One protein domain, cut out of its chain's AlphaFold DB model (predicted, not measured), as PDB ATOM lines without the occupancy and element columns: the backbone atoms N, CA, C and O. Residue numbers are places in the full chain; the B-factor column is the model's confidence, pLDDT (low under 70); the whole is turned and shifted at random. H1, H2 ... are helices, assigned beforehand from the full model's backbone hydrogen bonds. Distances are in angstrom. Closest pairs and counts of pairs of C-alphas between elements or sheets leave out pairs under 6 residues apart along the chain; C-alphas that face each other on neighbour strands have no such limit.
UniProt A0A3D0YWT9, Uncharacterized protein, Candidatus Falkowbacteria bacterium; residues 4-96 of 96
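AT A GLANCE: This is residues 4 to 96 of the 96 residues of an uncharacterized protein of Candidatus Falkowbacteria bacterium (UniProt A0A3D0YWT9). Two helical hairpins, a shorter one of H1 and H2 and a longer one of H4 and H5, are joined by the short helix H3. H2 crosses H4 and packs on it with residues 23 to 27, while H3 packs on residues 91 to 95 of H5. The printed part has 93 residues and five named helices, H1 to H5 in chain order, with no named strand; it is all helix. It is compact, with a radius of gyration of the C-alphas of 13.6 A and spans of 40 by 32 by 22 A.

HOW THE PARTS SIT: Start at H1, residues 4 to 16, which touches H2, residues 21 to 34, closest at C-alphas Val 10 and Leu 31, 6.4 A; this hairpin has a shallow tilt of 29 degrees, opposite ways. H4, residues 51 to 70, is the hub: with residues 58 to 65 alone it touches H2, closest at C-alphas Gln 23 and Glu 62, 6.3 A, at a steep tilt of 69 degrees, only just short of about perpendicular. H1 and H4 are near each other. H3, residues 40 to 49, and H4 only just touch, only at the corner by their link, with 3 pairs of C-alphas within 8 A, closest Phe 47 and Phe 54, 5.0 A. H5, residues 74 to 95, forms a hairpin with H4, closest at C-alphas Leu 53 and Ala 87, 6.3 A, at a shallow tilt of 25 degrees, opposite ways. H3 touches residues 91 to 95 of H5, closest at C-alphas Leu 46 and Ser 94, 6.9 A, about perpendicular at 86 degrees. H5 is apart from H1 and H2. In H1 to H5 every O i to N i+4 pair is within hydrogen-bond range.

IN THESE COORDINATES: Find C-alpha 4 at (156.057, 108.807, 139.512), where H1 begins. H4 runs 28.8 A from C-alpha 51 at (164.581, 128.482, 132.706), and H5 runs 31.5 A to C-alpha 95 at (160.323, 124.560, 120.329).

THE WHOLE: The C-alphas farthest apart, Asp 4 and Ala 75, are 41.5 A apart. The printed part has no cut, and the four links are tight. Look for pLDDT under 70 at residues 71 and 96.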
ATOM      1  N   ASP A   4     155.214 108.479 138.363       93.25
ATOM      2  CA  ASP A   4     156.057 108.807 139.512       93.25
ATOM      3  C   ASP A   4     157.165 109.783 139.089       93.25
ATOM      4  O   ASP A   4     157.432 110.766 139.780       93.25
ATOM      5  N   GLU A   5     157.738 109.595 137.897       94.25
ATOM      6  CA  GLU A   5     158.658 110.542 137.260       94.25
ATOM      7  C   GLU A   5     158.013 111.920 137.068       94.25
ATOM      8  O   GLU A   5     158.600 112.941 137.435       94.25
ATOM      9  N   LYS A   6     156.779 111.965 136.550       93.50
ATOM     10  CA  LYS A   6     156.037 113.223 136.376       93.50
ATOM     11  C   LYS A   6     155.765 113.913 137.710       93.50
ATOM     12  O   LYS A   6     155.920 115.129 137.808       93.50
ATOM     13  N   PHE A   7     155.390 113.155 138.739       93.50
ATOM     14  CA  PHE A   7     155.178 113.692 140.082       93.50
ATOM     15  C   PHE A   7     156.460 114.315 140.642       93.50
ATOM     16  O   PHE A   7     156.443 115.458 141.102       93.50
ATOM     17  N   ASN A   8     157.584 113.603 140.538       93.81
ATOM     18  CA  ASN A   8     158.886 114.102 140.972       93.81
ATOM     19  C   ASN A   8     159.283 115.375 140.219       93.81
ATOM     20  O   ASN A   8     159.798 116.310 140.831       93.81
ATOM     21  N   LYS A   9     158.971 115.460 138.919       93.75
ATOM     22  CA  LYS A   9     159.191 116.676 138.130       93.75
ATOM     23  C   LYS A   9     158.342 117.852 138.589       93.75
ATOM     24  O   LYS A   9     158.859 118.962 138.662       93.75
ATOM     25  N   VAL A  10     157.078 117.637 138.958       92.56
ATOM     26  CA  VAL A  10     156.274 118.700 139.584       92.56
ATOM     27  C   VAL A  10     156.931 119.181 140.870       92.56
ATOM     28  O   VAL A  10     157.107 120.381 141.033       92.56
ATOM     29  N   VAL A  11     157.352 118.274 141.751       91.81
ATOM     30  CA  VAL A  11     158.035 118.649 142.999       91.81
ATOM     31  C   VAL A  11     159.308 119.458 142.724       91.81
ATOM     32  O   VAL A  11     159.535 120.477 143.372       91.81
ATOM     33  N   GLU A  12     160.112 119.053 141.740       92.38
ATOM     34  CA  GLU A  12     161.305 119.790 141.313       92.38
ATOM     35  C   GLU A  12     160.958 121.207 140.834       92.38
ATOM     36  O   GLU A  12     161.541 122.178 141.316       92.38
ATOM     37  N   MET A  13     159.971 121.343 139.943       91.44
ATOM     38  CA  MET A  13     159.493 122.641 139.458       91.44
ATOM     39  C   MET A  13     158.976 123.515 140.608       91.44
ATOM     40  O   MET A  13     159.308 124.694 140.682       91.44
ATOM     41  N   MET A  14     158.236 122.940 141.559       91.06
ATOM     42  CA  MET A  14     157.727 123.676 142.721       91.06
ATOM     43  C   MET A  14     158.834 124.174 143.652       91.06
ATOM     44  O   MET A  14     158.676 125.235 144.248       91.06
ATOM     45  N   ASN A  15     159.939 123.432 143.775       88.75
ATOM     46  CA  ASN A  15     161.105 123.858 144.555       88.75
ATOM     47  C   ASN A  15     161.893 124.980 143.869       88.75
ATOM     48  O   ASN A  15     162.604 125.722 144.541       88.75
ATOM     49  N   ARG A  16     161.797 125.079 142.539       87.00
ATOM     50  CA  ARG A  16     162.428 126.136 141.740       87.00
ATOM     51  C   ARG A  16     161.572 127.398 141.658       87.00
ATOM     52  O   ARG A  16     162.121 128.477 141.488       87.00
ATOM     53  N   ALA A  17     160.251 127.264 141.756       85.69
ATOM     54  CA  ALA A  17     159.328 128.388 141.699       85.69
ATOM     55  C   ALA A  17     159.469 129.276 142.947       85.69
ATOM     56  O   ALA A  17     159.040 128.904 144.041       85.69
ATOM     57  N   GLU A  18     160.032 130.471 142.776       82.44
ATOM     58  CA  GLU A  18     160.043 131.510 143.807       82.44
ATOM     59  C   GLU A  18     158.685 132.228 143.836       82.44
ATOM     60  O   GLU A  18     158.504 133.277 143.225       82.44
ATOM     61  N   THR A  19     157.713 131.635 144.530       79.81
ATOM     62  CA  THR A  19     156.341 132.157 144.647       79.81
ATOM     63  C   THR A  19     155.848 132.106 146.096       79.81
ATOM     64  O   THR A  19     156.404 131.380 146.927       79.81
ATOM     65  N   ASP A  20     154.822 132.890 146.442       84.25
ATOM     66  CA  ASP A  20     154.253 132.852 147.792       84.25
ATOM     67  C   ASP A  20     153.539 131.512 148.075       84.25
ATOM     68  O   ASP A  20     153.035 130.876 147.148       84.25
ATOM     69  N   PRO A  21     153.435 131.059 149.342       83.75
ATOM     70  CA  PRO A  21     152.923 129.723 149.660       83.75
ATOM     71  C   PRO A  21     151.509 129.425 149.141       83.75
ATOM     72  O   PRO A  21     151.177 128.270 148.873       83.75
ATOM     73  N   ARG A  22     150.653 130.444 149.008       83.00
ATOM     74  CA  ARG A  22     149.284 130.260 148.518       83.00
ATOM     75  C   ARG A  22     149.285 130.092 147.004       83.00
ATOM     76  O   ARG A  22     148.628 129.190 146.489       83.00
ATOM     77  N   GLN A  23     150.040 130.926 146.299       84.12
ATOM     78  CA  GLN A  23     150.229 130.811 144.854       84.12
ATOM     79  C   GLN A  23     150.956 129.512 144.483       84.12
ATOM     80  O   GLN A  23     150.579 128.854 143.510       84.12
ATOM     81  N   GLN A  24     151.887 129.070 145.331       87.62
ATOM     82  CA  GLN A  24     152.575 127.787 145.221       87.62
ATOM     83  C   GLN A  24     151.595 126.607 145.232       87.62
ATOM     84  O   GLN A  24     151.705 125.710 144.398       87.62
ATOM     85  N   GLU A  25     150.596 126.607 146.120       89.94
ATOM     86  CA  GLU A  25     149.593 125.536 146.151       89.94
ATOM     87  C   GLU A  25     148.726 125.526 144.885       89.94
ATOM     88  O   GLU A  25     148.484 124.465 144.307       89.94
ATOM     89  N   HIS A  26     148.302 126.698 144.404       91.12
ATOM     90  CA  HIS A  26     147.535 126.800 143.161       91.12
ATOM     91  C   HIS A  26     148.334 126.307 141.949       91.12
ATOM     92  O   HIS A  26     147.804 125.553 141.128       91.12
ATOM     93  N   LEU A  27     149.611 126.685 141.860       92.44
ATOM     94  CA  LEU A  27     150.515 126.243 140.803       92.44
ATOM     95  C   LEU A  27     150.735 124.727 140.869       92.44
ATOM     96  O   LEU A  27     150.664 124.040 139.849       92.44
ATOM     97  N   ARG A  28     150.915 124.180 142.074       92.44
ATOM     98  CA  ARG A  28     151.060 122.739 142.299       92.44
ATOM     99  C   ARG A  28     149.832 121.963 141.829       92.44
ATOM    100  O   ARG A  28     149.970 120.978 141.107       92.44
ATOM    101  N   VAL A  29     148.633 122.403 142.215       92.50
ATOM    102  CA  VAL A  29     147.374 121.773 141.789       92.50
ATOM    103  C   VAL A  29     147.232 121.826 140.269       92.50
ATOM    104  O   VAL A  29     146.889 120.811 139.663       92.50
ATOM    105  N   PHE A  30     147.545 122.966 139.649       92.81
ATOM    106  CA  PHE A  30     147.539 123.107 138.194       92.81
ATOM    107  C   PHE A  30     148.484 122.098 137.522       92.81
ATOM    108  O   PHE A  30     148.065 121.343 136.645       92.81
ATOM    109  N   LEU A  31     149.741 122.018 137.970       93.31
ATOM    110  CA  LEU A  31     150.722 121.091 137.403       93.31
ATOM    111  C   LEU A  31     150.320 119.623 137.610       93.31
ATOM    112  O   LEU A  31     150.489 118.813 136.701       93.31
ATOM    113  N   PHE A  32     149.714 119.275 138.749       92.50
ATOM    114  CA  PHE A  32     149.186 117.927 138.975       92.50
ATOM    115  C   PHE A  32     148.006 117.576 138.070       92.50
ATOM    116  O   PHE A  32     147.923 116.445 137.597       92.50
ATOM    117  N   GLN A  33     147.119 118.527 137.775       91.50
ATOM    118  CA  GLN A  33     146.062 118.318 136.781       91.50
ATOM    119  C   GLN A  33     146.635 118.109 135.373       91.50
ATOM    120  O   GLN A  33     146.043 117.393 134.562       91.50
ATOM    121  N   MET A  34     147.796 118.706 135.094       92.50
ATOM    122  CA  MET A  34     148.489 118.559 133.821       92.50
ATOM    123  C   MET A  34     149.226 117.222 133.678       92.50
ATOM    124  O   MET A  34     149.383 116.789 132.549       92.50
ATOM    125  N   ILE A  35     149.616 116.521 134.753       92.69
ATOM    126  CA  ILE A  35     150.374 115.244 134.676       92.69
ATOM    127  C   ILE A  35     149.736 114.218 133.723       92.69
ATOM    128  O   ILE A  35     150.437 113.517 132.984       92.69
ATOM    129  N   GLU A  36     148.406 114.137 133.734       89.38
ATOM    130  CA  GLU A  36     147.628 113.182 132.935       89.38
ATOM    131  C   GLU A  36     147.462 113.631 131.467       89.38
ATOM    132  O   GLU A  36     146.887 112.915 130.646       89.38
ATOM    133  N   LYS A  37     147.942 114.831 131.115       92.25
ATOM    134  CA  LYS A  37     147.863 115.403 129.770       92.25
ATOM    135  C   LYS A  37     149.090 115.010 128.935       92.25
ATOM    136  O   LYS A  37     150.211 115.023 129.451       92.25
ATOM    137  N   PRO A  38     148.916 114.685 127.641       87.31
ATOM    138  CA  PRO A  38     150.034 114.327 126.765       87.31
ATOM    139  C   PRO A  38     151.038 115.475 126.574       87.31
ATOM    140  O   PRO A  38     152.216 115.231 126.329       87.31
ATOM    141  N   GLU A  39     150.604 116.723 126.730       89.94
ATOM    142  CA  GLU A  39     151.438 117.915 126.592       89.94
ATOM    143  C   GLU A  39     152.382 118.134 127.783       89.94
ATOM    144  O   GLU A  39     153.321 118.919 127.667       89.94
ATOM    145  N   PHE A  40     152.170 117.447 128.913       93.50
ATOM    146  CA  PHE A  40     152.972 117.635 130.124       93.50
ATOM    147  C   PHE A  40     154.452 117.343 129.901       93.50
ATOM    148  O   PHE A  40     155.306 118.111 130.329       93.50
ATOM    149  N   ASP A  41     154.763 116.259 129.192       92.44
ATOM    150  CA  ASP A  41     156.153 115.851 128.980       92.44
ATOM    151  C   ASP A  41     156.900 116.902 128.143       92.44
ATOM    152  O   ASP A  41     158.039 117.252 128.447       92.44
ATOM    153  N   ARG A  42     156.212 117.486 127.154       90.69
ATOM    154  CA  ARG A  42     156.739 118.589 126.344       90.69
ATOM    155  C   ARG A  42     156.868 119.885 127.146       90.69
ATOM    156  O   ARG A  42     157.824 120.627 126.946       90.69
ATOM    157  N   LEU A  43     155.915 120.167 128.032       91.31
ATOM    158  CA  LEU A  43     155.952 121.330 128.919       91.31
ATOM    159  C   LEU A  43     157.182 121.281 129.833       91.31
ATOM    160  O   LEU A  43     157.930 122.251 129.905       91.31
ATOM    161  N   VAL A  44     157.415 120.131 130.474       92.88
ATOM    162  CA  VAL A  44     158.591 119.896 131.324       92.88
ATOM    163  C   VAL A  44     159.878 120.081 130.529       92.88
ATOM    164  O   VAL A  44     160.768 120.796 130.973       92.88
ATOM    165  N   GLU A  45     159.968 119.501 129.330       92.25
ATOM    166  CA  GLU A  45     161.151 119.650 128.479       92.25
ATOM    167  C   GLU A  45     161.427 121.117 128.109       92.25
ATOM    168  O   GLU A  45     162.579 121.553 128.123       92.25
ATOM    169  N   LEU A  46     160.385 121.894 127.799       91.88
ATOM    170  CA  LEU A  46     160.519 123.321 127.496       91.88
ATOM    171  C   LEU A  46     161.019 124.116 128.705       91.88
ATOM    172  O   LEU A  46     161.912 124.947 128.552       91.88
ATOM    173  N   PHE A  47     160.485 123.847 129.895       92.44
ATOM    174  CA  PHE A  47     160.906 124.513 131.130       92.44
ATOM    175  C   PHE A  47     162.320 124.116 131.572       92.44
ATOM    176  O   PHE A  47     163.077 124.971 132.032       92.44
ATOM    177  N   ASP A  48     162.718 122.859 131.371       90.69
ATOM    178  CA  ASP A  48     164.080 122.399 131.660       90.69
ATOM    179  C   ASP A  48     165.103 122.992 130.675       90.69
ATOM    180  O   ASP A  48     166.218 123.327 131.067       90.69
ATOM    181  N   LYS A  49     164.737 123.177 129.399       90.56
ATOM    182  CA  LYS A  49     165.617 123.809 128.399       90.56
ATOM    183  C   LYS A  49     165.679 125.328 128.520       90.56
ATOM    184  O   LYS A  49     166.691 125.922 128.156       90.56
ATOM    185  N   ASN A  50     164.599 125.955 128.977       90.75
ATOM    186  CA  ASN A  50     164.476 127.401 129.050       90.75
ATOM    187  C   ASN A  50     163.954 127.827 130.426       90.75
ATOM    188  O   ASN A  50     162.753 127.955 130.657       90.75
ATOM    189  N   HIS A  51     164.893 128.073 131.338       89.56
ATOM    190  CA  HIS A  51     164.581 128.482 132.706       89.56
ATOM    191  C   HIS A  51     163.868 129.841 132.757       89.56
ATOM    192  O   HIS A  51     162.952 130.014 133.549       89.56
ATOM    193  N   GLU A  52     164.217 130.772 131.863       90.06
ATOM    194  CA  GLU A  52     163.548 132.077 131.786       90.06
ATOM    195  C   GLU A  52     162.067 131.926 131.402       90.06
ATOM    196  O   GLU A  52     161.206 132.643 131.913       90.06
ATOM    197  N   LEU A  53     161.749 130.967 130.526       91.56
ATOM    198  CA  LEU A  53     160.366 130.654 130.169       91.56
ATOM    199  C   LEU A  53     159.582 130.113 131.372       91.56
ATOM    200  O   LEU A  53     158.415 130.469 131.539       91.56
ATOM    201  N   PHE A  54     160.210 129.281 132.207       91.69
ATOM    202  CA  PHE A  54     159.597 128.795 133.441       91.69
ATOM    203  C   PHE A  54     159.312 129.942 134.418       91.69
ATOM    204  O   PHE A  54     158.182 130.073 134.887       91.69
ATOM    205  N   ASP A  55     160.289 130.817 134.657       90.69
ATOM    206  CA  ASP A  55     160.134 131.945 135.582       90.69
ATOM    207  C   ASP A  55     159.020 132.900 135.121       90.69
ATOM    208  O   ASP A  55     158.170 133.314 135.914       90.69
ATOM    209  N   LYS A  56     158.948 133.190 133.812       90.38
ATOM    210  CA  LYS A  56     157.854 133.989 133.231       90.38
ATOM    211  C   LYS A  56     156.506 133.297 133.359       90.38
ATOM    212  O   LYS A  56     155.522 133.948 133.700       90.38
ATOM    213  N   PHE A  57     156.448 131.990 133.119       91.56
ATOM    214  CA  PHE A  57     155.225 131.218 133.307       91.56
ATOM    215  C   PHE A  57     154.713 131.312 134.751       91.56
ATOM    216  O   PHE A  57     153.535 131.610 134.954       91.56
ATOM    217  N   VAL A  58     155.593 131.123 135.743       91.44
ATOM    218  CA  VAL A  58     155.250 131.279 137.165       91.44
ATOM    219  C   VAL A  58     154.727 132.691 137.418       91.44
ATOM    220  O   VAL A  58     153.632 132.845 137.953       91.44
ATOM    221  N   ARG A  59     155.435 133.723 136.946       88.81
ATOM    222  CA  ARG A  59     155.034 135.121 137.133       88.81
ATOM    223  C   ARG A  59     153.650 135.439 136.557       88.81
ATOM    224  O   ARG A  59     152.816 136.025 137.246       88.81
ATOM    225  N   ILE A  60     153.382 135.029 135.320       89.88
ATOM    226  CA  ILE A  60     152.078 135.230 134.673       89.88
ATOM    227  C   ILE A  60     150.984 134.500 135.457       89.88
ATOM    228  O   ILE A  60     149.893 135.040 135.652       89.88
ATOM    229  N   PHE A  61     151.266 133.288 135.942       90.12
ATOM    230  CA  PHE A  61     150.329 132.524 136.761       90.12
ATOM    231  C   PHE A  61     149.970 133.269 138.059       90.12
ATOM    232  O   PHE A  61     148.789 133.395 138.387       90.12
ATOM    233  N   GLU A  62     150.957 133.842 138.754       87.44
ATOM    234  CA  GLU A  62     150.730 134.670 139.947       87.44
ATOM    235  C   GLU A  62     149.866 135.901 139.659       87.44
ATOM    236  O   GLU A  62     148.961 136.223 140.434       87.44
ATOM    237  N   LEU A  63     150.151 136.604 138.558       84.25
ATOM    238  CA  LEU A  63     149.402 137.794 138.161       84.25
ATOM    239  C   LEU A  63     147.949 137.442 137.827       84.25
ATOM    240  O   LEU A  63     147.039 138.143 138.268       84.25
ATOM    241  N   LYS A  64     147.713 136.313 137.146       87.94
ATOM    242  CA  LYS A  64     146.356 135.816 136.865       87.94
ATOM    243  C   LYS A  64     145.597 135.522 138.153       87.94
ATOM    244  O   LYS A  64     144.450 135.935 138.288       87.94
ATOM    245  N   LEU A  65     146.231 134.849 139.116       87.31
ATOM    246  CA  LEU A  65     145.604 134.579 140.412       87.31
ATOM    247  C   LEU A  65     145.230 135.868 141.146       87.31
ATOM    248  O   LEU A  65     144.109 135.974 141.638       87.31
ATOM    249  N   LYS A  66     146.134 136.854 141.182       82.69
ATOM    250  CA  LYS A  66     145.861 138.160 141.802       82.69
ATOM    251  C   LYS A  66     144.706 138.880 141.113       82.69
ATOM    252  O   LYS A  66     143.818 139.376 141.799       82.69
ATOM    253  N   PHE A  67     144.681 138.874 139.782       85.69
ATOM    254  CA  PHE A  67     143.588 139.454 139.007       85.69
ATOM    255  C   PHE A  67     142.244 138.794 139.345       85.69
ATOM    256  O   PHE A  67     141.267 139.492 139.601       85.69
ATOM    257  N   PHE A  68     142.189 137.458 139.403       84.31
ATOM    258  CA  PHE A  68     140.960 136.736 139.743       84.31
ATOM    259  C   PHE A  68     140.525 136.914 141.202       84.31
ATOM    260  O   PHE A  68     139.330 136.857 141.483       84.31
ATOM    261  N   GLU A  69     141.466 137.101 142.129       84.75
ATOM    262  CA  GLU A  69     141.156 137.287 143.547       84.75
ATOM    263  C   GLU A  69     140.666 138.706 143.859       84.75
ATOM    264  O   GLU A  69     139.702 138.868 144.608       84.75
ATOM    265  N   PHE A  70     141.318 139.725 143.298       78.75
ATOM    266  CA  PHE A  70     141.093 141.117 143.692       78.75
ATOM    267  C   PHE A  70     140.341 141.951 142.656       78.75
ATOM    268  O   PHE A  70     139.847 143.015 143.017       78.75
ATOM    269  N   GLY A  71     140.200 141.470 141.416       68.19
ATOM    270  CA  GLY A  71     139.581 142.225 140.328       68.19
ATOM    271  C   GLY A  71     140.363 143.504 140.045       68.19
ATOM    272  O   GLY A  71     139.969 144.579 140.492       68.19
ATOM    273  N   ASP A  72     141.489 143.375 139.345       75.12
ATOM    274  CA  ASP A  72     142.327 144.524 138.986       75.12
ATOM    275  C   ASP A  72     141.747 145.307 137.792       75.12
ATOM    276  O   ASP A  72     140.779 144.885 137.151       75.12
ATOM    277  N   ASP A  73     142.335 146.462 137.490       78.50
ATOM    278  CA  ASP A  73     141.907 147.308 136.379       78.50
ATOM    279  C   ASP A  73     142.279 146.750 134.984       78.50
ATOM    280  O   ASP A  73     143.080 145.827 134.812       78.50
ATOM    281  N   GLU A  74     141.661 147.321 133.944       82.25
ATOM    282  CA  GLU A  74     141.881 146.925 132.545       82.25
ATOM    283  C   GLU A  74     143.348 147.095 132.111       82.25
ATOM    284  O   GLU A  74     143.847 146.334 131.281       82.25
ATOM    285  N   ALA A  75     144.065 148.068 132.680       82.12
ATOM    286  CA  ALA A  75     145.471 148.296 132.369       82.12
ATOM    287  C   ALA A  75     146.345 147.134 132.864       82.12
ATOM    288  O   ALA A  75     147.198 146.645 132.120       82.12
ATOM    289  N   SER A  76     146.081 146.646 134.074       79.38
ATOM    290  CA  SER A  76     146.764 145.500 134.675       79.38
ATOM    291  C   SER A  76     146.467 144.203 133.918       79.38
ATOM    292  O   SER A  76     147.373 143.402 133.678       79.38
ATOM    293  N   TRP A  77     145.229 144.032 133.439       83.88
ATOM    294  CA  TRP A  77     144.877 142.934 132.535       83.88
ATOM    295  C   TRP A  77     145.637 143.002 131.204       83.88
ATOM    296  O   TRP A  77     146.194 142.004 130.750       83.88
ATOM    297  N   ASN A  78     145.698 144.176 130.575       86.94
ATOM    298  CA  ASN A  78     146.393 144.339 129.298       86.94
ATOM    299  C   ASN A  78     147.895 144.063 129.423       86.94
ATOM    300  O   ASN A  78     148.457 143.374 128.573       86.94
ATOM    301  N   HIS A  79     148.527 144.522 130.507       85.19
ATOM    302  CA  HIS A  79     149.929 144.218 130.780       85.19
ATOM    303  C   HIS A  79     150.172 142.709 130.928       85.19
ATOM    304  O   HIS A  79     151.092 142.169 130.316       85.19
ATOM    305  N   LEU A  80     149.295 142.013 131.659       86.25
ATOM    306  CA  LEU A  80     149.330 140.557 131.801       86.25
ATOM    307  C   LEU A  80     149.216 139.837 130.451       86.25
ATOM    308  O   LEU A  80     149.955 138.887 130.189       86.25
ATOM    309  N   MET A  81     148.311 140.291 129.581       89.19
ATOM    310  CA  MET A  81     148.151 139.717 128.244       89.19
ATOM    311  C   MET A  81     149.393 139.911 127.372       89.19
ATOM    312  O   MET A  81     149.668 139.071 126.515       89.19
ATOM    313  N   ASP A  82     150.132 141.002 127.556       90.56
ATOM    314  CA  ASP A  82     151.374 141.242 126.827       90.56
ATOM    315  C   ASP A  82     152.514 140.351 127.338       90.56
ATOM    316  O   ASP A  82     153.185 139.721 126.518       90.56
ATOM    317  N   GLU A  83     152.664 140.182 128.657       88.12
ATOM    318  CA  GLU A  83     153.616 139.212 129.224       88.12
ATOM    319  C   GLU A  83     153.321 137.782 128.740       88.12
ATOM    320  O   GLU A  83     154.230 137.037 128.364       88.12
ATOM    321  N   GLU A  84     152.041 137.400 128.678       88.94
ATOM    322  CA  GLU A  84     151.632 136.090 128.172       88.94
ATOM    323  C   GLU A  84     151.988 135.892 126.696       88.94
ATOM    324  O   GLU A  84     152.526 134.843 126.332       88.94
ATOM    325  N   LYS A  85     151.763 136.897 125.840       91.06
ATOM    326  CA  LYS A  85     152.184 136.833 124.430       91.06
ATOM    327  C   LYS A  85     153.692 136.658 124.307       91.06
ATOM    328  O   LYS A  85     154.145 135.853 123.493       91.06
ATOM    329  N   GLU A  86     154.476 137.389 125.096       90.88
ATOM    330  CA  GLU A  86     155.931 137.253 125.082       90.88
ATOM    331  C   GLU A  86     156.372 135.843 125.489       90.88
ATOM    332  O   GLU A  86     157.205 135.242 124.803       90.88
ATOM    333  N   ALA A  87     155.793 135.290 126.559       89.56
ATOM    334  CA  ALA A  87     156.063 133.923 127.003       89.56
ATOM    335  C   ALA A  87     155.734 132.891 125.915       89.56
ATOM    336  O   ALA A  87     156.545 132.002 125.646       89.56
ATOM    337  N   VAL A  88     154.599 133.041 125.226       88.56
ATOM    338  CA  VAL A  88     154.224 132.175 124.097       88.56
ATOM    339  C   VAL A  88     155.254 132.263 122.969       88.56
ATOM    340  O   VAL A  88     155.734 131.232 122.503       88.56
ATOM    341  N   LEU A  89     155.674 133.469 122.580       90.50
ATOM    342  CA  LEU A  89     156.698 133.650 121.545       90.50
ATOM    343  C   LEU A  89     158.045 133.023 121.941       90.50
ATOM    344  O   LEU A  89     158.752 132.473 121.095       90.50
ATOM    345  N   MET A  90     158.425 133.093 123.219       89.19
ATOM    346  CA  MET A  90     159.620 132.412 123.731       89.19
ATOM    347  C   MET A  90     159.477 130.891 123.691       89.19
ATOM    348  O   MET A  90     160.430 130.206 123.309       89.19
ATOM    349  N   ALA A  91     158.303 130.360 124.031       87.44
ATOM    350  CA  ALA A  91     158.021 128.932 123.941       87.44
ATOM    351  C   ALA A  91     158.097 128.432 122.491       87.44
ATOM    352  O   ALA A  91     158.743 127.421 122.228       87.44
ATOM    353  N   GLU A  92     157.521 129.169 121.537       88.44
ATOM    354  CA  GLU A  92     157.586 128.847 120.106       88.44
ATOM    355  C   GLU A  92     159.021 128.859 119.571       88.44
ATOM    356  O   GLU A  92     159.415 127.958 118.833       88.44
ATOM    357  N   LYS A  93     159.832 129.845 119.974       87.06
ATOM    358  CA  LYS A  93     161.261 129.897 119.619       87.06
ATOM    359  C   LYS A  93     162.063 128.753 120.229       87.06
ATOM    360  O   LYS A  93     162.989 128.279 119.593       87.06
ATOM    361  N   SER A  94     161.718 128.331 121.442       81.25
ATOM    362  CA  SER A  94     162.408 127.236 122.143       81.25
ATOM    363  C   SER A  94     161.974 125.851 121.651       81.25
ATOM    364  O   SER A  94     162.610 124.852 121.982       81.25
ATOM    365  N   ALA A  95     160.877 125.784 120.894       75.75
ATOM    366  CA  ALA A  95     160.323 124.560 120.329       75.75
ATOM    367  C   ALA A  95     160.782 124.270 118.886       75.75
ATOM    368  O   ALA A  95     160.506 123.169 118.404       75.75
ATOM    369  N   ASN A  96     161.433 125.230 118.219       66.81
ATOM    370  CA  ASN A  96     162.007 125.115 116.870       66.81
ATOM    371  C   ASN A  96     163.525 124.923 116.929       66.81
ATOM    372  O   ASN A  96     164.053 124.245 116.020       66.81
TER     373      ASN A  96